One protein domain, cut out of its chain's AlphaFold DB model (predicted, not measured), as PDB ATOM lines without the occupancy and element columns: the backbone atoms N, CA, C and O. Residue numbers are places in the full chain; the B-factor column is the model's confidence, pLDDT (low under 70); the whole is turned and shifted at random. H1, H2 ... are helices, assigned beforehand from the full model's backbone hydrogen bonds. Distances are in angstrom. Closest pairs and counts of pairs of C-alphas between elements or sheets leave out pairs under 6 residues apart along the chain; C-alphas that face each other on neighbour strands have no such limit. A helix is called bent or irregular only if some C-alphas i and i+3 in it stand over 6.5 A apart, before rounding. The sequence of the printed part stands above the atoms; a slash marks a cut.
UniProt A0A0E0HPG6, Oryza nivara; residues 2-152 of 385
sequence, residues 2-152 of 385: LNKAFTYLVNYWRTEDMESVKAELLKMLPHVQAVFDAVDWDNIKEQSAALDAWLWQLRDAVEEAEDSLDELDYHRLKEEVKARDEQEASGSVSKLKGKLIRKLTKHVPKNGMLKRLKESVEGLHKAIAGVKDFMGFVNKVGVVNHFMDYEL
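Overview. This is residues 2 to 152 of the 385 residues of a protein of Oryza nivara (UniProt A0A0E0HPG6). A long rod is built on one very long helix, H4, with H6 folded back beside the part of H4 that its residues 54 to 72 make. The hairpin of H1 and H2a packs on H6, H2b packs on H7 toward one end of the rod, and residues 84 to 102, the last of H4 and most of H5, stick out at the other end. The printed part has 151 residues with eight named helices, H1 to H8 in order, and no named strand; the class is all helix. It is only just loose, close to extended, with a radius of gyration of the C-alphas of 22.3 A and spans of 73 by 32 by 26 A.

Arrangement. H1, residues 2 to 12, and H2a, residues 15 to 27, form a helical hairpin and touch at C-alphas 10 and 18, 7.0 A apart, at a shallow tilt of 7 degrees, opposite ways. H2, residues 15 to 38, was assigned as one helix by its hydrogen bonds but is bent, with C-alphas 27 and 30 6.9 A apart; its second arm is H2b, residues 30 to 38. H3, residues 44 to 47, and H4, residues 49 to 89, touch only at the corner, closest at C-alphas 45 and 52, 6.1 A. H5, residues 93 to 104, touches no helix and is irregular, with C-alphas 94 and 97 8.0 A apart. H6, residues 111 to 129, touches H4 closest at C-alphas 120 and 65, 4.9 A, at a shallow tilt of 24 degrees, opposite ways. H1, H2a and H6 make a bundle, three helices side by side. With residues 114 to 118 alone H6 touches H1, closest at C-alphas 118 and 9, 7.2 A. H7, residues 131 to 142, only just irregular with C-alphas 133 and 136 6.7 A apart, touches H2b closest at C-alphas 138 and 38, 5.9 A, at a steep tilt of 47 degrees. H8, residues 149 to 152, touches no helix. Every O i to N i+4 pair is within hydrogen-bond range in H2b, H4 and H6, but 6 of 7 in H1, 8 of 9 in H2a, 4 of 8 in H5 and 5 of 8 in H7; H3 and H8 are too short for such a pair.

Along the chain. H1 begins at C-alpha 2, (518.140, 470.553, 574.005). H4 runs 60.2 A from C-alpha 49 to C-alpha 89 at (538.609, 502.469, 577.965), and H6 runs 27.0 A. H8 ends at C-alpha 152, (498.018, 450.661, 595.976).

Size, cuts and confidence. The C-alphas of Ser 94 and Leu 152 are the two farthest apart, 74.1 A. The printed part has no cut, and no link is long. Mean pLDDT is 71.2 for the printed part; among the residues under 70 are 86 to 111 and 136 to 152.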
ATOM      1  N   LEU A   2     517.945 471.072 575.378       68.50
ATOM      2  CA  LEU A   2     518.140 470.553 574.005       68.50
ATOM      3  C   LEU A   2     517.963 471.594 572.890       68.50
ATOM      4  O   LEU A   2     518.865 471.786 572.084       68.50
ATOM      5  N   ASN A   3     516.842 472.325 572.870       76.94
ATOM      6  CA  ASN A   3     516.605 473.357 571.850       76.94
ATOM      7  C   ASN A   3     517.708 474.422 571.829       76.94
ATOM      8  O   ASN A   3     518.162 474.818 570.764       76.94
ATOM      9  N   LYS A   4     518.171 474.836 573.013       77.19
ATOM     10  CA  LYS A   4     519.235 475.828 573.177       77.19
ATOM     11  C   LYS A   4     520.575 475.278 572.673       77.19
ATOM     12  O   LYS A   4     521.240 475.953 571.894       77.19
ATOM     13  N   ALA A   5     520.922 474.037 573.030       72.06
ATOM     14  CA  ALA A   5     522.112 473.350 572.524       72.06
ATOM     15  C   ALA A   5     522.097 473.220 570.989       72.06
ATOM     16  O   ALA A   5     523.076 473.560 570.328       72.06
ATOM     17  N   PHE A   6     520.964 472.831 570.396       76.50
ATOM     18  CA  PHE A   6     520.839 472.734 568.941       76.50
ATOM     19  C   PHE A   6     520.920 474.083 568.234       76.50
ATOM     20  O   PHE A   6     521.546 474.160 567.182       76.50
ATOM     21  N   THR A   7     520.361 475.153 568.802       77.38
ATOM     22  CA  THR A   7     520.543 476.504 568.254       77.38
ATOM     23  C   THR A   7     522.026 476.874 568.174       77.38
ATOM     24  O   THR A   7     522.466 477.398 567.152       77.38
ATOM     25  N   TYR A   8     522.823 476.553 569.198       73.38
ATOM     26  CA  TYR A   8     524.273 476.757 569.142       73.38
ATOM     27  C   TYR A   8     524.978 475.833 568.153       73.38
ATOM     28  O   TYR A   8     525.946 476.238 567.530       73.38
ATOM     29  N   LEU A   9     524.534 474.598 567.964       73.88
ATOM     30  CA  LEU A   9     525.211 473.707 567.022       73.88
ATOM     31  C   LEU A   9     524.902 474.097 565.569       73.88
ATOM     32  O   LEU A   9     525.819 474.211 564.761       73.88
ATOM     33  N   VAL A  10     523.644 474.410 565.250       71.19
ATOM     34  CA  VAL A  10     523.190 474.801 563.902       71.19
ATOM     35  C   VAL A  10     523.789 476.131 563.444       71.19
ATOM     36  O   VAL A  10     524.151 476.273 562.281       71.19
ATOM     37  N   ASN A  11     523.939 477.104 564.347       73.56
ATOM     38  CA  ASN A  11     524.478 478.419 563.986       73.56
ATOM     39  C   ASN A  11     525.982 478.401 563.658       73.56
ATOM     40  O   ASN A  11     526.479 479.357 563.063       73.56
ATOM     41  N   TYR A  12     526.711 477.352 564.052       69.12
ATOM     42  CA  TYR A  12     528.173 477.300 563.950       69.12
ATOM     43  C   TYR A  12     528.714 476.080 563.176       69.12
ATOM     44  O   TYR A  12     529.867 476.117 562.742       69.12
ATOM     45  N   TRP A  13     527.913 475.029 562.953       66.50
ATOM     46  CA  TRP A  13     528.280 473.818 562.197       66.50
ATOM     47  C   TRP A  13     527.414 473.620 560.943       66.50
ATOM     48  O   TRP A  13     526.401 474.286 560.750       66.50
ATOM     49  N   ARG A  14     527.807 472.679 560.070       63.03
ATOM     50  CA  ARG A  14     526.987 472.270 558.914       63.03
ATOM     51  C   ARG A  14     525.686 471.603 559.385       63.03
ATOM     52  O   ARG A  14     525.696 470.789 560.304       63.03
ATOM     53  N   THR A  15     524.584 471.969 558.736       58.12
ATOM     54  CA  THR A  15     523.199 471.780 559.198       58.12
ATOM     55  C   THR A  15     522.656 470.354 559.083       58.12
ATOM     56  O   THR A  15     521.738 470.003 559.818       58.12
ATOM     57  N   GLU A  16     523.190 469.530 558.178       63.38
ATOM     58  CA  GLU A  16     522.546 468.267 557.774       63.38
ATOM     59  C   GLU A  16     522.650 467.155 558.833       63.38
ATOM     60  O   GLU A  16     521.637 466.538 559.163       63.38
ATOM     61  N   ASP A  17     523.822 466.953 559.447       67.12
ATOM     62  CA  ASP A  17     524.016 465.871 560.430       67.12
ATOM     63  C   ASP A  17     523.275 466.141 561.754       67.12
ATOM     64  O   ASP A  17     522.737 465.232 562.386       67.12
ATOM     65  N   MET A  18     523.212 467.407 562.177       74.50
ATOM     66  CA  MET A  18     522.704 467.780 563.505       74.50
ATOM     67  C   MET A  18     521.181 467.917 563.556       74.50
ATOM     68  O   MET A  18     520.582 467.638 564.597       74.50
ATOM     69  N   GLU A  19     520.536 468.306 562.453       78.06
ATOM     70  CA  GLU A  19     519.068 468.329 562.386       78.06
ATOM     71  C   GLU A  19     518.480 466.913 562.437       78.06
ATOM     72  O   GLU A  19     517.440 466.709 563.064       78.06
ATOM     73  N   SER A  20     519.180 465.917 561.882       83.44
ATOM     74  CA  SER A  20     518.807 464.504 562.024       83.44
ATOM     75  C   SER A  20     518.830 464.055 563.493       83.44
ATOM     76  O   SER A  20     517.824 463.570 564.016       83.44
ATOM     77  N   VAL A  21     519.940 464.313 564.201       83.50
ATOM     78  CA  VAL A  21     520.107 463.967 565.627       83.50
ATOM     79  C   VAL A  21     519.028 464.623 566.492       83.50
ATOM     80  O   VAL A  21     518.435 463.970 567.355       83.50
ATOM     81  N   LYS A  22     518.732 465.901 566.237       84.06
ATOM     82  CA  LYS A  22     517.671 466.659 566.910       84.06
ATOM     83  C   LYS A  22     516.288 466.068 566.669       84.06
ATOM     84  O   LYS A  22     515.529 465.900 567.622       84.06
ATOM     85  N   ALA A  23     515.949 465.768 565.416       85.69
ATOM     86  CA  ALA A  23     514.650 465.212 565.061       85.69
ATOM     87  C   ALA A  23     514.422 463.853 565.736       85.69
ATOM     88  O   ALA A  23     513.343 463.602 566.279       85.69
ATOM     89  N   GLU A  24     515.443 462.995 565.760       84.00
ATOM     90  CA  GLU A  24     515.345 461.697 566.422       84.00
ATOM     91  C   GLU A  24     515.254 461.826 567.948       84.00
ATOM     92  O   GLU A  24     514.401 461.181 568.558       84.00
ATOM     93  N   LEU A  25     516.040 462.709 568.571       84.44
ATOM     94  CA  LEU A  25     515.935 462.987 570.006       84.44
ATOM     95  C   LEU A  25     514.529 463.446 570.393       84.44
ATOM     96  O   LEU A  25     513.914 462.857 571.281       84.44
ATOM     97  N   LEU A  26     513.986 464.443 569.689       82.81
ATOM     98  CA  LEU A  26     512.631 464.945 569.935       82.81
ATOM     99  C   LEU A  26     511.568 463.851 569.756       82.81
ATOM    100  O   LEU A  26     510.598 463.813 570.509       82.81
ATOM    101  N   LYS A  27     511.767 462.933 568.804       86.88
ATOM    102  CA  LYS A  27     510.892 461.772 568.593       86.88
ATOM    103  C   LYS A  27     510.980 460.745 569.730       86.88
ATOM    104  O   LYS A  27     509.988 460.077 570.021       86.88
ATOM    105  N   MET A  28     512.143 460.590 570.363       82.00
ATOM    106  CA  MET A  28     512.355 459.619 571.441       82.00
ATOM    107  C   MET A  28     511.975 460.148 572.832       82.00
ATOM    108  O   MET A  28     511.645 459.343 573.698       82.00
ATOM    109  N   LEU A  29     511.920 461.467 573.048       79.75
ATOM    110  CA  LEU A  29     511.534 462.056 574.342       79.75
ATOM    111  C   LEU A  29     510.202 461.532 574.924       79.75
ATOM    112  O   LEU A  29     510.184 461.202 576.108       79.75
ATOM    113  N   PRO A  30     509.107 461.374 574.150       80.44
ATOM    114  CA  PRO A  30     507.859 460.821 574.687       80.44
ATOM    115  C   PRO A  30     508.001 459.383 575.203       80.44
ATOM    116  O   PRO A  30     507.313 458.991 576.137       80.44
ATOM    117  N   HIS A  31     508.908 458.601 574.613       79.06
ATOM    118  CA  HIS A  31     509.182 457.228 575.032       79.06
ATOM    119  C   HIS A  31     509.933 457.217 576.364       79.06
ATOM    120  O   HIS A  31     509.611 456.429 577.246       79.06
ATOM    121  N   VAL A  32     510.889 458.138 576.534       77.50
ATOM    122  CA  VAL A  32     511.602 458.323 577.804       77.50
ATOM    123  C   VAL A  32     510.619 458.721 578.900       77.50
ATOM    124  O   VAL A  32     510.619 458.102 579.958       77.50
ATOM    125  N   GLN A  33     509.723 459.676 578.624       76.06
ATOM    126  CA  GLN A  33     508.681 460.072 579.575       76.06
ATOM    127  C   GLN A  33     507.791 458.885 579.972       76.06
ATOM    128  O   GLN A  33     507.557 458.662 581.153       76.06
ATOM    129  N   ALA A  34     507.365 458.076 579.000       74.88
ATOM    130  CA  ALA A  34     506.541 456.902 579.264       74.88
ATOM    131  C   ALA A  34     507.254 455.855 580.140       74.88
ATOM    132  O   ALA A  34     506.608 455.207 580.961       74.88
ATOM    133  N   VAL A  35     508.578 455.696 579.998       76.44
ATOM    134  CA  VAL A  35     509.369 454.871 580.923       76.44
ATOM    135  C   VAL A  35     509.345 455.481 582.321       76.44
ATOM    136  O   VAL A  35     508.978 454.785 583.257       76.44
ATOM    137  N   PHE A  36     509.642 456.772 582.475       76.56
ATOM    138  CA  PHE A  36     509.643 457.443 583.783       76.56
ATOM    139  C   PHE A  36     508.300 457.332 584.519       76.56
ATOM    140  O   PHE A  36     508.284 457.121 585.732       76.56
ATOM    141  N   ASP A  37     507.191 457.434 583.787       72.88
ATOM    142  CA  ASP A  37     505.841 457.324 584.345       72.88
ATOM    143  C   ASP A  37     505.506 455.888 584.793       72.88
ATOM    144  O   ASP A  37     504.724 455.690 585.724       72.88
ATOM    145  N   ALA A  38     506.089 454.880 584.137       71.88
ATOM    146  CA  ALA A  38     505.862 453.465 584.431       71.88
ATOM    147  C   ALA A  38     506.779 452.908 585.531       71.88
ATOM    148  O   ALA A  38     506.493 451.847 586.087       71.88
ATOM    149  N   VAL A  39     507.896 453.579 585.811       71.44
ATOM    150  CA  VAL A  39     508.895 453.111 586.771       71.44
ATOM    151  C   VAL A  39     508.422 453.327 588.207       71.44
ATOM    152  O   VAL A  39     508.021 454.423 588.598       71.44
ATOM    153  N   ASP A  40     508.515 452.270 589.018       72.44
ATOM    154  CA  ASP A  40     508.386 452.393 590.469       72.44
ATOM    155  C   ASP A  40     509.734 452.808 591.061       72.44
ATOM    156  O   ASP A  40     510.643 451.990 591.231       72.44
ATOM    157  N   TRP A  41     509.857 454.096 591.367       70.31
ATOM    158  CA  TRP A  41     511.091 454.703 591.861       70.31
ATOM    159  C   TRP A  41     511.591 454.109 593.177       70.31
ATOM    160  O   TRP A  41     512.796 454.117 593.428       70.31
ATOM    161  N   ASP A  42     510.695 453.547 593.990       67.88
ATOM    162  CA  ASP A  42     511.059 452.923 595.258       67.88
ATOM    163  C   ASP A  42     511.666 451.525 595.076       67.88
ATOM    164  O   ASP A  42     512.362 451.053 595.976       67.88
ATOM    165  N   ASN A  43     511.443 450.873 593.925       66.62
ATOM    166  CA  ASN A  43     511.837 449.481 593.715       66.62
ATOM    167  C   ASN A  43     512.564 449.179 592.391       66.62
ATOM    168  O   ASN A  43     512.615 448.035 591.935       66.62
ATOM    169  N   ILE A  44     513.167 450.194 591.766       66.81
ATOM    170  CA  ILE A  44     513.823 450.094 590.446       66.81
ATOM    171  C   ILE A  44     514.825 448.935 590.372       66.81
ATOM    172  O   ILE A  44     514.845 448.185 589.393       66.81
ATOM    173  N   LYS A  45     515.642 448.760 591.417       63.19
ATOM    174  CA  LYS A  45     516.696 447.735 591.452       63.19
ATOM    175  C   LYS A  45     516.147 446.312 591.453       63.19
ATOM    176  O   LYS A  45     516.776 445.432 590.872       63.19
ATOM    177  N   GLU A  46     514.987 446.092 592.068       63.56
ATOM    178  CA  GLU A  46     514.316 444.789 592.041       63.56
ATOM    179  C   GLU A  46     513.562 444.569 590.723       63.56
ATOM    180  O   GLU A  46     513.428 443.431 590.279       63.56
ATOM    181  N   GLN A  47     513.110 445.644 590.063       62.91
ATOM    182  CA  GLN A  47     512.422 445.559 588.773       62.91
ATOM    183  C   GLN A  47     513.369 445.218 587.621       62.91
ATOM    184  O   GLN A  47     513.042 444.367 586.794       62.91
ATOM    185  N   SER A  48     514.524 445.886 587.535       76.81
ATOM    186  CA  SER A  48     515.545 445.577 586.532       76.81
ATOM    187  C   SER A  48     516.854 446.325 586.794       76.81
ATOM    188  O   SER A  48     516.923 447.548 586.691       76.81
ATOM    189  N   ALA A  49     517.939 445.575 587.007       82.69
ATOM    190  CA  ALA A  49     519.290 446.139 587.075       82.69
ATOM    191  C   ALA A  49     519.714 446.827 585.760       82.69
ATOM    192  O   ALA A  49     520.471 447.793 585.784       82.69
ATOM    193  N   ALA A  50     519.211 446.353 584.613       85.06
ATOM    194  CA  ALA A  50     519.489 446.964 583.315       85.06
ATOM    195  C   ALA A  50     518.780 448.320 583.155       85.06
ATOM    196  O   ALA A  50     519.351 449.241 582.577       85.06
ATOM    197  N   LEU A  51     517.562 448.449 583.693       83.69
ATOM    198  CA  LEU A  51     516.813 449.706 583.710       83.69
ATOM    199  C   LEU A  51     517.466 450.724 584.649       83.69
ATOM    200  O   LEU A  51     517.638 451.870 584.250       83.69
ATOM    201  N   ASP A  52     517.859 450.302 585.858       83.94
ATOM    202  CA  ASP A  52     518.603 451.151 586.799       83.94
ATOM    203  C   ASP A  52     519.870 451.687 586.118       83.94
ATOM    204  O   ASP A  52     520.039 452.896 585.984       83.94
ATOM    205  N   ALA A  53     520.707 450.798 585.567       88.94
ATOM    206  CA  ALA A  53     521.929 451.182 584.860       88.94
ATOM    207  C   ALA A  53     521.674 452.159 583.698       88.94
ATOM    208  O   ALA A  53     522.417 453.129 583.540       88.94
ATOM    209  N   TRP A  54     520.621 451.939 582.907       91.00
ATOM    210  CA  TRP A  54     520.244 452.848 581.825       91.00
ATOM    211  C   TRP A  54     519.794 454.226 582.335       91.00
ATOM    212  O   TRP A  54     520.179 455.238 581.752       91.00
ATOM    213  N   LEU A  55     519.039 454.301 583.436       84.56
ATOM    214  CA  LEU A  55     518.640 455.576 584.046       84.56
ATOM    215  C   LEU A  55     519.854 456.370 584.551       84.56
ATOM    216  O   LEU A  55     519.905 457.584 584.351       84.56
ATOM    217  N   TRP A  56     520.847 455.697 585.145       87.81
ATOM    218  CA  TRP A  56     522.121 456.330 585.517       87.81
ATOM    219  C   TRP A  56     522.842 456.881 584.280       87.81
ATOM    220  O   TRP A  56     523.195 458.056 584.266       87.81
ATOM    221  N   GLN A  57     522.967 456.084 583.213       88.88
ATOM    222  CA  GLN A  57     523.584 456.525 581.954       88.88
ATOM    223  C   GLN A  57     522.856 457.713 581.315       88.88
ATOM    224  O   GLN A  57     523.494 458.618 580.780       88.88
ATOM    225  N   LEU A  58     521.521 457.713 581.354       87.88
ATOM    226  CA  LEU A  58     520.714 458.806 580.828       87.88
ATOM    227  C   LEU A  58     520.946 460.095 581.618       87.88
ATOM    228  O   LEU A  58     521.104 461.146 581.001       87.88
ATOM    229  N   ARG A  59     520.988 460.022 582.954       88.50
ATOM    230  CA  ARG A  59     521.276 461.192 583.791       88.50
ATOM    231  C   ARG A  59     522.673 461.738 583.506       88.50
ATOM    232  O   ARG A  59     522.782 462.921 583.212       88.50
ATOM    233  N   ASP A  60     523.694 460.885 583.502       88.62
ATOM    234  CA  ASP A  60     525.081 461.308 583.265       88.62
ATOM    235  C   ASP A  60     525.232 461.984 581.889       88.62
ATOM    236  O   ASP A  60     525.919 462.994 581.745       88.62
ATOM    237  N   ALA A  61     524.537 461.479 580.865       89.12
ATOM    238  CA  ALA A  61     524.550 462.083 579.535       89.12
ATOM    239  C   ALA A  61     523.796 463.426 579.464       89.12
ATOM    240  O   ALA A  61     524.150 464.284 578.654       89.12
ATOM    241  N   VAL A  62     522.748 463.610 580.275       85.94
ATOM    242  CA  VAL A  62     522.047 464.898 580.406       85.94
ATOM    243  C   VAL A  62     522.934 465.912 581.122       85.94
ATOM    244  O   VAL A  62     523.059 467.026 580.621       85.94
ATOM    245  N   GLU A  63     523.573 465.518 582.224       85.38
ATOM    246  CA  GLU A  63     524.487 466.368 582.996       85.38
ATOM    247  C   GLU A  63     525.677 466.822 582.136       85.38
ATOM    248  O   GLU A  63     525.920 468.017 582.015       85.38
ATOM    249  N   GLU A  64     526.337 465.919 581.404       88.81
ATOM    250  CA  GLU A  64     527.446 466.288 580.504       88.81
ATOM    251  C   GLU A  64     526.992 467.211 579.346       88.81
ATOM    252  O   GLU A  64     527.735 468.082 578.869       88.81
ATOM    253  N   ALA A  65     525.757 467.045 578.859       84.62
ATOM    254  CA  ALA A  65     525.184 467.936 577.849       84.62
ATOM    255  C   ALA A  65     524.837 469.324 578.418       84.62
ATOM    256  O   ALA A  65     524.934 470.315 577.691       84.62
ATOM    257  N   GLU A  66     524.446 469.406 579.689       84.38
ATOM    258  CA  GLU A  66     524.211 470.666 580.396       84.38
ATOM    259  C   GLU A  66     525.531 471.379 580.698       84.38
ATOM    260  O   GLU A  66     525.693 472.538 580.322       84.38
ATOM    261  N   ASP A  67     526.519 470.661 581.231       88.88
ATOM    262  CA  ASP A  67     527.846 471.188 581.561       88.88
ATOM    263  C   ASP A  67     528.548 471.792 580.338       88.88
ATOM    264  O   ASP A  67     529.104 472.893 580.389       88.88
ATOM    265  N   SER A  68     528.500 471.100 579.196       86.81
ATOM    266  CA  SER A  68     529.080 471.607 577.944       86.81
ATOM    267  C   SER A  68     528.335 472.830 577.391       86.81
ATOM    268  O   SER A  68     528.944 473.696 576.750       86.81
ATOM    269  N   LEU A  69     527.028 472.935 577.645       83.25
ATOM    270  CA  LEU A  69     526.225 474.099 577.280       83.25
ATOM    271  C   LEU A  69     526.529 475.296 578.189       83.25
ATOM    272  O   LEU A  69     526.664 476.420 577.699       83.25
ATOM    273  N   ASP A  70     526.671 475.052 579.485       84.12
ATOM    274  CA  ASP A  70     526.981 476.067 580.484       84.12
ATOM    275  C   ASP A  70     528.410 476.597 580.327       84.12
ATOM    276  O   ASP A  70     528.628 477.807 580.416       84.12
ATOM    277  N   GLU A  71     529.381 475.745 579.978       86.31
ATOM    278  CA  GLU A  71     530.739 476.175 579.619       86.31
ATOM    279  C   GLU A  71     530.718 477.136 578.416       86.31
ATOM    280  O   GLU A  71     531.381 478.184 578.423       86.31
ATOM    281  N   LEU A  72     529.918 476.824 577.389       82.69
ATOM    282  CA  LEU A  72     529.769 477.675 576.208       82.69
ATOM    283  C   LEU A  72     529.147 479.034 576.569       82.69
ATOM    284  O   LEU A  72     529.636 480.084 576.132       82.69
ATOM    285  N   ASP A  73     528.093 479.022 577.384       81.31
ATOM    286  CA  ASP A  73     527.402 480.226 577.840       81.31
ATOM    287  C   ASP A  73     528.290 481.100 578.734       81.31
ATOM    288  O   ASP A  73     528.334 482.321 578.542       81.31
ATOM    289  N   TYR A  74     529.044 480.491 579.652       84.62
ATOM    290  CA  TYR A  74     530.014 481.178 580.500       84.62
ATOM    291  C   TYR A  74     531.041 481.931 579.656       84.62
ATOM    292  O   TYR A  74     531.297 483.118 579.878       84.62
ATOM    293  N   HIS A  75     531.615 481.269 578.650       78.00
ATOM    294  CA  HIS A  75     532.619 481.893 577.800       78.00
ATOM    295  C   HIS A  75     532.049 483.009 576.927       78.00
ATOM    296  O   HIS A  75     532.717 484.030 576.764       78.00
ATOM    297  N   ARG A  76     530.819 482.874 576.419       77.25
ATOM    298  CA  ARG A  76     530.147 483.978 575.720       77.25
ATOM    299  C   ARG A  76     530.011 485.194 576.634       77.25
ATOM    300  O   ARG A  76     530.459 486.277 576.266       77.25
ATOM    301  N   LEU A  77     529.435 485.006 577.822       78.88
ATOM    302  CA  LEU A  77     529.212 486.093 578.779       78.88
ATOM    303  C   LEU A  77     530.533 486.746 579.202       78.88
ATOM    304  O   LEU A  77     530.639 487.969 579.239       78.88
ATOM    305  N   LYS A  78     531.576 485.947 579.444       77.25
ATOM    306  CA  LYS A  78     532.920 486.437 579.775       77.25
ATOM    307  C   LYS A  78     533.508 487.335 578.686       77.25
ATOM    308  O   LYS A  78     534.152 488.333 579.002       77.25
ATOM    309  N   GLU A  79     533.320 486.988 577.417       73.06
ATOM    310  CA  GLU A  79     533.811 487.803 576.302       73.06
ATOM    311  C   GLU A  79     532.936 489.044 576.056       73.06
ATOM    312  O   GLU A  79     533.469 490.096 575.707       73.06
ATOM    313  N   GLU A  80     531.623 488.971 576.296       72.69
ATOM    314  CA  GLU A  80     530.732 490.140 576.268       72.69
ATOM    315  C   GLU A  80     531.105 491.177 577.334       72.69
ATOM    316  O   GLU A  80     531.125 492.373 577.040       72.69
ATOM    317  N   VAL A  81     531.445 490.729 578.547       76.06
ATOM    318  CA  VAL A  81     531.918 491.603 579.633       76.06
ATOM    319  C   VAL A  81     533.234 492.279 579.243       76.06
ATOM    320  O   VAL A  81     533.303 493.504 579.226       76.06
ATOM    321  N   LYS A  82     534.240 491.514 578.795       74.69
ATOM    322  CA  LYS A  82     535.519 492.089 578.336       74.69
ATOM    323  C   LYS A  82     535.347 493.107 577.209       74.69
ATOM    324  O   LYS A  82     536.038 494.120 577.174       74.69
ATOM    325  N   ALA A  83     534.446 492.841 576.262       71.25
ATOM    326  CA  ALA A  83     534.201 493.752 575.151       71.25
ATOM    327  C   ALA A  83     533.596 495.091 575.606       71.25
ATOM    328  O   ALA A  83     533.876 496.111 574.970       71.25
ATOM    329  N   ARG A  84     532.803 495.090 576.689       69.88
ATOM    330  CA  ARG A  84     532.269 496.304 577.324       69.88
ATOM    331  C   ARG A  84     533.363 497.069 578.065       69.88
ATOM    332  O   ARG A  84     533.498 498.266 577.829       69.88
ATOM    333  N   ASP A  85     534.209 496.380 578.826       70.56
ATOM    334  CA  ASP A  85     535.337 496.999 579.539       70.56
ATOM    335  C   ASP A  85     536.332 497.669 578.564       70.56
ATOM    336  O   ASP A  85     536.801 498.787 578.782       70.56
ATOM    337  N   GLU A  86     536.607 497.035 577.414       65.06
ATOM    338  CA  GLU A  86     537.430 497.614 576.339       65.06
ATOM    339  C   GLU A  86     536.785 498.839 575.660       65.06
ATOM    340  O   GLU A  86     537.491 499.693 575.114       65.06
ATOM    341  N   GLN A  87     535.450 498.919 575.637       56.62
ATOM    342  CA  GLN A  87     534.709 500.049 575.068       56.62
ATOM    343  C   GLN A  87     534.685 501.259 576.002       56.62
ATOM    344  O   GLN A  87     534.735 502.384 575.506       56.62
ATOM    345  N   GLU A  88     534.672 501.049 577.317       54.28
ATOM    346  CA  GLU A  88     534.771 502.132 578.302       54.28
ATOM    347  C   GLU A  88     536.181 502.752 578.344       54.28
ATOM    348  O   GLU A  88     536.323 503.950 578.587       54.28
ATOM    349  N   ALA A  89     537.224 501.989 577.997       52.88
ATOM    350  CA  ALA A  89     538.609 502.469 577.965       52.88
ATOM    351  C   ALA A  89     539.019 503.222 576.675       52.88
ATOM    352  O   ALA A  89     540.042 503.910 576.660       52.88
ATOM    353  N   SER A  90     538.266 503.113 575.570       49.19
ATOM    354  CA  SER A  90     538.664 503.642 574.252       49.19
ATOM    355  C   SER A  90     537.702 504.720 573.738       49.19
ATOM    356  O   SER A  90     536.835 504.463 572.900       49.19
ATOM    357  N   GLY A  91     537.921 505.968 574.157       48.12
ATOM    358  CA  GLY A  91     537.218 507.144 573.640       48.12
ATOM    359  C   GLY A  91     537.547 507.461 572.174       48.12
ATOM    360  O   GLY A  91     538.381 508.314 571.900       48.12
ATOM    361  N   SER A  92     536.898 506.804 571.205       45.66
ATOM    362  CA  SER A  92     536.724 507.355 569.848       45.66
ATOM    363  C   SER A  92     535.703 506.563 569.024       45.66
ATOM    364  O   SER A  92     535.932 505.423 568.616       45.66
ATOM    365  N   VAL A  93     534.562 507.194 568.745       47.28
ATOM    366  CA  VAL A  93     533.339 506.559 568.217       47.28
ATOM    367  C   VAL A  93     533.322 506.421 566.679       47.28
ATOM    368  O   VAL A  93     532.431 505.784 566.122       47.28
ATOM    369  N   SER A  94     534.306 506.967 565.951       44.88
ATOM    370  CA  SER A  94     534.233 507.111 564.481       44.88
ATOM    371  C   SER A  94     534.853 505.966 563.658       44.88
ATOM    372  O   SER A  94     534.592 505.866 562.461       44.88
ATOM    373  N   LYS A  95     535.602 505.034 564.267       49.19
ATOM    374  CA  LYS A  95     536.167 503.837 563.583       49.19
ATOM    375  C   LYS A  95     535.332 502.554 563.782       49.19
ATOM    376  O   LYS A  95     535.781 501.449 563.471       49.19
ATOM    377  N   LEU A  96     534.122 502.696 564.325       47.78
ATOM    378  CA  LEU A  96     533.398 501.641 565.043       47.78
ATOM    379  C   LEU A  96     532.717 500.597 564.136       47.78
ATOM    380  O   LEU A  96     532.715 499.413 564.466       47.78
ATOM    381  N   LYS A  97     532.203 500.980 562.958       45.53
ATOM    382  CA  LYS A  97     531.389 500.071 562.120       45.53
ATOM    383  C   LYS A  97     532.191 498.926 561.483       45.53
ATOM    384  O   LYS A  97     531.767 497.775 561.536       45.53
ATOM    385  N   GLY A  98     533.382 499.206 560.949       41.88
ATOM    386  CA  GLY A  98     534.230 498.184 560.311       41.88
ATOM    387  C   GLY A  98     534.908 497.220 561.297       41.88
ATOM    388  O   GLY A  98     535.213 496.082 560.938       41.88
ATOM    389  N   LYS A  99     535.121 497.649 562.550       49.38
ATOM    390  CA  LYS A  99     535.648 496.803 563.636       49.38
ATOM    391  C   LYS A  99     534.564 495.931 564.268       49.38
ATOM    392  O   LYS A  99     534.865 494.798 564.620       49.38
ATOM    393  N   LEU A 100     533.327 496.424 564.369       40.94
ATOM    394  CA  LEU A 100     532.209 495.684 564.956       40.94
ATOM    395  C   LEU A 100     531.808 494.476 564.098       40.94
ATOM    396  O   LEU A 100     531.676 493.381 564.626       40.94
ATOM    397  N   ILE A 101     531.735 494.639 562.772       46.69
ATOM    398  CA  ILE A 101     531.423 493.537 561.840       46.69
ATOM    399  C   ILE A 101     532.535 492.472 561.851       46.69
ATOM    400  O   ILE A 101     532.261 491.274 561.783       46.69
ATOM    401  N   ARG A 102     533.796 492.896 562.026       45.38
ATOM    402  CA  ARG A 102     534.964 492.008 562.164       45.38
ATOM    403  C   ARG A 102     535.094 491.379 563.563       45.38
ATOM    404  O   ARG A 102     535.732 490.340 563.686       45.38
ATOM    405  N   LYS A 103     534.518 491.993 564.609       46.69
ATOM    406  CA  LYS A 103     534.381 491.407 565.957       46.69
ATOM    407  C   LYS A 103     533.265 490.358 565.953       46.69
ATOM    408  O   LYS A 103     533.523 489.237 566.367       46.69
ATOM    409  N   LEU A 104     532.105 490.651 565.354       38.66
ATOM    410  CA  LEU A 104     530.974 489.715 565.238       38.66
ATOM    411  C   LEU A 104     531.338 488.419 564.491       38.66
ATOM    412  O   LEU A 104     530.917 487.342 564.890       38.66
ATOM    413  N   THR A 105     532.189 488.510 563.464       44.16
ATOM    414  CA  THR A 105     532.728 487.348 562.726       44.16
ATOM    415  C   THR A 105     533.931 486.671 563.402       44.16
ATOM    416  O   THR A 105     534.298 485.568 563.013       44.16
ATOM    417  N   LYS A 106     534.539 487.284 564.431       49.59
ATOM    418  CA  LYS A 106     535.615 486.689 565.251       49.59
ATOM    419  C   LYS A 106     535.116 485.996 566.522       49.59
ATOM    420  O   LYS A 106     535.892 485.261 567.123       49.59
ATOM    421  N   HIS A 107     533.851 486.170 566.906       52.03
ATOM    422  CA  HIS A 107     533.213 485.492 568.046       52.03
ATOM    423  C   HIS A 107     532.862 484.020 567.761       52.03
ATOM    424  O   HIS A 107     531.900 483.483 568.306       52.03
ATOM    425  N   VAL A 108     533.645 483.356 566.905       53.22
ATOM    426  CA  VAL A 108     533.586 481.907 566.712       53.22
ATOM    427  C   VAL A 108     534.007 481.277 568.044       53.22
ATOM    428  O   VAL A 108     535.139 481.507 568.483       53.22
ATOM    429  N   PRO A 109     533.126 480.526 568.727       56.88
ATOM    430  CA  PRO A 109     533.509 479.805 569.923       56.88
ATOM    431  C   PRO A 109     534.685 478.896 569.569       56.88
ATOM    432  O   PRO A 109     534.746 478.354 568.463       56.88
ATOM    433  N   LYS A 110     535.653 478.751 570.482       63.69
ATOM    434  CA  LYS A 110     536.820 477.889 570.242       63.69
ATOM    435  C   LYS A 110     536.325 476.539 569.725       63.69
ATOM    436  O   LYS A 110     535.487 475.917 570.375       63.69
ATOM    437  N   ASN A 111     536.873 476.088 568.597       66.00
ATOM    438  CA  ASN A 111     536.496 474.831 567.940       66.00
ATOM    439  C   ASN A 111     536.406 473.650 568.932       66.00
ATOM    440  O   ASN A 111     535.542 472.794 568.801       66.00
ATOM    441  N   GLY A 112     537.248 473.650 569.974       74.88
ATOM    442  CA  GLY A 112     537.203 472.668 571.060       74.88
ATOM    443  C   GLY A 112     535.900 472.647 571.873       74.88
ATOM    444  O   GLY A 112     535.392 471.565 572.124       74.88
ATOM    445  N   MET A 113     535.320 473.794 572.242       78.31
ATOM    446  CA  MET A 113     534.077 473.840 573.041       78.31
ATOM    447  C   MET A 113     532.869 473.392 572.219       78.31
ATOM    448  O   MET A 113     532.041 472.614 572.672       78.31
ATOM    449  N   LEU A 114     532.806 473.845 570.966       79.44
ATOM    450  CA  LEU A 114     531.786 473.413 570.015       79.44
ATOM    451  C   LEU A 114     531.866 471.910 569.730       79.44
ATOM    452  O   LEU A 114     530.835 471.256 569.585       79.44
ATOM    453  N   LYS A 115     533.086 471.369 569.667       85.50
ATOM    454  CA  LYS A 115     533.328 469.934 569.546       85.50
ATOM    455  C   LYS A 115     532.853 469.180 570.793       85.50
ATOM    456  O   LYS A 115     532.138 468.202 570.626       85.50
ATOM    457  N   ARG A 116     533.171 469.662 572.005       86.69
ATOM    458  CA  ARG A 116     532.678 469.072 573.264       86.69
ATOM    459  C   ARG A 116     531.153 469.037 573.310       86.69
ATOM    460  O   ARG A 116     530.589 467.969 573.487       86.69
ATOM    461  N   LEU A 117     530.486 470.162 573.035       87.75
ATOM    462  CA  LEU A 117     529.019 470.224 572.996       87.75
ATOM    463  C   LEU A 117     528.423 469.226 571.989       87.75
ATOM    464  O   LEU A 117     527.412 468.587 572.269       87.75
ATOM    465  N   LYS A 118     529.048 469.070 570.815       85.69
ATOM    466  CA  LYS A 118     528.630 468.069 569.827       85.69
ATOM    467  C   LYS A 118     528.774 466.643 570.375       85.69
ATOM    468  O   LYS A 118     527.826 465.869 570.272       85.69
ATOM    469  N   GLU A 119     529.923 466.312 570.958       90.06
ATOM    470  CA  GLU A 119     530.196 464.995 571.547       90.06
ATOM    471  C   GLU A 119     529.205 464.665 572.676       90.06
ATOM    472  O   GLU A 119     528.656 463.562 572.697       90.06
ATOM    473  N   SER A 120     528.892 465.628 573.549       89.25
ATOM    474  CA  SER A 120     527.910 465.464 574.629       89.25
ATOM    475  C   SER A 120     526.489 465.244 574.092       89.25
ATOM    476  O   SER A 120     525.776 464.358 574.561       89.25
ATOM    477  N   VAL A 121     526.077 465.978 573.049       86.62
ATOM    478  CA  VAL A 121     524.760 465.794 572.404       86.62
ATOM    479  C   VAL A 121     524.651 464.442 571.688       86.62
ATOM    480  O   VAL A 121     523.603 463.796 571.748       86.62
ATOM    481  N   GLU A 122     525.720 463.971 571.045       88.56
ATOM    482  CA  GLU A 122     525.774 462.622 570.467       88.56
ATOM    483  C   GLU A 122     525.745 461.531 571.552       88.56
ATOM    484  O   GLU A 122     525.100 460.495 571.368       88.56
ATOM    485  N   GLY A 123     526.405 461.759 572.692       91.38
ATOM    486  CA  GLY A 123     526.340 460.890 573.870       91.38
ATOM    487  C   GLY A 123     524.916 460.760 574.413       91.38
ATOM    488  O   GLY A 123     524.424 459.647 574.604       91.38
ATOM    489  N   LEU A 124     524.212 461.883 574.551       89.19
ATOM    490  CA  LEU A 124     522.809 461.917 574.964       89.19
ATOM    491  C   LEU A 124     521.886 461.195 573.974       89.19
ATOM    492  O   LEU A 124     521.012 460.434 574.385       89.19
ATOM    493  N   HIS A 125     522.102 461.371 572.669       90.12
ATOM    494  CA  HIS A 125     521.366 460.627 571.645       90.12
ATOM    495  C   HIS A 125     521.546 459.110 571.792       90.12
ATOM    496  O   HIS A 125     520.564 458.368 571.738       90.12
ATOM    497  N   LYS A 126     522.778 458.644 572.037       91.38
ATOM    498  CA  LYS A 126     523.063 457.220 572.277       91.38
ATOM    499  C   LYS A 126     522.378 456.704 573.544       91.38
ATOM    500  O   LYS A 126     521.775 455.637 573.495       91.38
ATOM    501  N   ALA A 127     522.425 457.459 574.643       89.62
ATOM    502  CA  ALA A 127     521.760 457.078 575.890       89.62
ATOM    503  C   ALA A 127     520.237 456.961 575.706       89.62
ATOM    504  O   ALA A 127     519.623 455.979 576.122       89.62
ATOM    505  N   ILE A 128     519.626 457.917 575.001       87.94
ATOM    506  CA  ILE A 128     518.185 457.905 574.720       87.94
ATOM    507  C   ILE A 128     517.801 456.764 573.773       87.94
ATOM    508  O   ILE A 128     516.717 456.209 573.923       87.94
ATOM    509  N   ALA A 129     518.666 456.346 572.843       88.75
ATOM    510  CA  ALA A 129     518.368 455.232 571.937       88.75
ATOM    511  C   ALA A 129     518.068 453.914 572.679       88.75
ATOM    512  O   ALA A 129     517.227 453.140 572.213       88.75
ATOM    513  N   GLY A 130     518.672 453.712 573.859       85.44
ATOM    514  CA  GLY A 130     518.410 452.569 574.744       85.44
ATOM    515  C   GLY A 130     516.983 452.509 575.301       85.44
ATOM    516  O   GLY A 130     516.542 451.454 575.743       85.44
ATOM    517  N   VAL A 131     516.200 453.593 575.211       84.31
ATOM    518  CA  VAL A 131     514.795 453.604 575.657       84.31
ATOM    519  C   VAL A 131     513.946 452.549 574.942       84.31
ATOM    520  O   VAL A 131     513.007 452.001 575.519       84.31
ATOM    521  N   LYS A 132     514.284 452.236 573.682       84.94
ATOM    522  CA  LYS A 132     513.551 451.274 572.848       84.94
ATOM    523  C   LYS A 132     513.535 449.878 573.479       84.94
ATOM    524  O   LYS A 132     512.517 449.193 573.377       84.94
ATOM    525  N   ASP A 133     514.592 449.513 574.199       85.62
ATOM    526  CA  ASP A 133     514.727 448.214 574.865       85.62
ATOM    527  C   ASP A 133     513.759 448.076 576.054       85.62
ATOM    528  O   ASP A 133     513.304 446.976 576.379       85.62
ATOM    529  N   PHE A 134     513.356 449.202 576.654       79.69
ATOM    530  CA  PHE A 134     512.455 449.255 577.809       79.69
ATOM    531  C   PHE A 134     511.000 449.580 577.444       79.69
ATOM    532  O   PHE A 134     510.102 449.403 578.265       79.69
ATOM    533  N   MET A 135     510.702 449.952 576.196       74.94
ATOM    534  CA  MET A 135     509.315 450.174 575.755       74.94
ATOM    535  C   MET A 135     508.446 448.909 575.850       74.94
ATOM    536  O   MET A 135     507.246 448.989 576.118       74.94
ATOM    537  N   GLY A 136     509.046 447.722 575.696       69.88
ATOM    538  CA  GLY A 136     508.361 446.446 575.927       69.88
ATOM    539  C   GLY A 136     507.942 446.230 577.389       69.88
ATOM    540  O   GLY A 136     506.953 445.542 577.642       69.88
ATOM    541  N   PHE A 137     508.659 446.832 578.343       68.19
ATOM    542  CA  PHE A 137     508.311 446.847 579.767       68.19
ATOM    543  C   PHE A 137     507.156 447.822 580.039       68.19
ATOM    544  O   PHE A 137     506.154 447.424 580.630       68.19
ATOM    545  N   VAL A 138     507.226 449.044 579.502       64.75
ATOM    546  CA  VAL A 138     506.170 450.069 579.642       64.75
ATOM    547  C   VAL A 138     504.820 449.572 579.127       64.75
ATOM    548  O   VAL A 138     503.807 449.734 579.798       64.75
ATOM    549  N   ASN A 139     504.795 448.886 577.980       61.97
ATOM    550  CA  ASN A 139     503.557 448.327 577.427       61.97
ATOM    551  C   ASN A 139     502.933 447.236 578.316       61.97
ATOM    552  O   ASN A 139     501.717 447.068 578.309       61.97
ATOM    553  N   LYS A 140     503.733 446.501 579.100       57.88
ATOM    554  CA  LYS A 140     503.221 445.513 580.067       57.88
ATOM    555  C   LYS A 140     502.654 446.187 581.317       57.88
ATOM    556  O   LYS A 140     501.634 445.737 581.827       57.88
ATOM    557  N   VAL A 141     503.278 447.272 581.781       55.16
ATOM    558  CA  VAL A 141     502.832 448.052 582.950       55.16
ATOM    559  C   VAL A 141     501.581 448.887 582.625       55.16
ATOM    560  O   VAL A 141     500.619 448.891 583.393       55.16
ATOM    561  N   GLY A 142     501.540 449.519 581.447       46.28
ATOM    562  CA  GLY A 142     500.438 450.376 580.993       46.28
ATOM    563  C   GLY A 142     499.116 449.645 580.721       46.28
ATOM    564  O   GLY A 142     498.057 450.261 580.798       46.28
ATOM    565  N   VAL A 143     499.144 448.331 580.466       42.81
ATOM    566  CA  VAL A 143     497.926 447.497 580.369       42.81
ATOM    567  C   VAL A 143     497.369 447.147 581.757       42.81
ATOM    568  O   VAL A 143     496.185 446.839 581.879       42.81
ATOM    569  N   VAL A 144     498.188 447.220 582.810       42.53
ATOM    570  CA  VAL A 144     497.813 446.747 584.150       42.53
ATOM    571  C   VAL A 144     497.329 447.872 585.068       42.53
ATOM    572  O   VAL A 144     496.422 447.625 585.854       42.53
ATOM    573  N   ASN A 145     497.842 449.103 584.979       47.06
ATOM    574  CA  ASN A 145     497.629 450.063 586.070       47.06
ATOM    575  C   ASN A 145     497.474 451.520 585.618       47.06
ATOM    576  O   ASN A 145     498.394 452.321 585.739       47.06
ATOM    577  N   HIS A 146     496.264 451.912 585.212       42.19
ATOM    578  CA  HIS A 146     495.863 453.309 585.417       42.19
ATOM    579  C   HIS A 146     494.735 453.462 586.432       42.19
ATOM    580  O   HIS A 146     494.719 454.466 587.113       42.19
ATOM    581  N   PHE A 147     493.856 452.471 586.634       36.34
ATOM    582  CA  PHE A 147     492.723 452.618 587.564       36.34
ATOM    583  C   PHE A 147     493.004 452.147 589.008       36.34
ATOM    584  O   PHE A 147     492.237 452.476 589.906       36.34
ATOM    585  N   MET A 148     494.093 451.403 589.253       41.47
ATOM    586  CA  MET A 148     494.376 450.770 590.559       41.47
ATOM    587  C   MET A 148     495.650 451.281 591.260       41.47
ATOM    588  O   MET A 148     495.934 450.877 592.386       41.47
ATOM    589  N   ASP A 149     496.418 452.176 590.635       42.59
ATOM    590  CA  ASP A 149     497.732 452.594 591.151       42.59
ATOM    591  C   ASP A 149     497.632 453.594 592.319       42.59
ATOM    592  O   ASP A 149     498.415 453.549 593.267       42.59
ATOM    593  N   TYR A 150     496.600 454.442 592.325       43.69
ATOM    594  CA  TYR A 150     496.399 455.431 593.392       43.69
ATOM    595  C   TYR A 150     496.082 454.778 594.751       43.69
ATOM    596  O   TYR A 150     496.520 455.258 595.794       43.69
ATOM    597  N   GLU A 151     495.337 453.668 594.748       38.81
ATOM    598  CA  GLU A 151     494.909 452.970 595.970       38.81
ATOM    599  C   GLU A 151     495.988 452.001 596.498       38.81
ATOM    600  O   GLU A 151     496.057 451.735 597.701       38.81
ATOM    601  N   LEU A 152     496.874 451.509 595.619       44.59
ATOM    602  CA  LEU A 152     498.018 450.661 595.976       44.59
ATOM    603  C   LEU A 152     499.218 451.469 596.489       44.59
ATOM    604  O   LEU A 152     499.829 451.057 597.476       44.59
TER     605      LEU A 152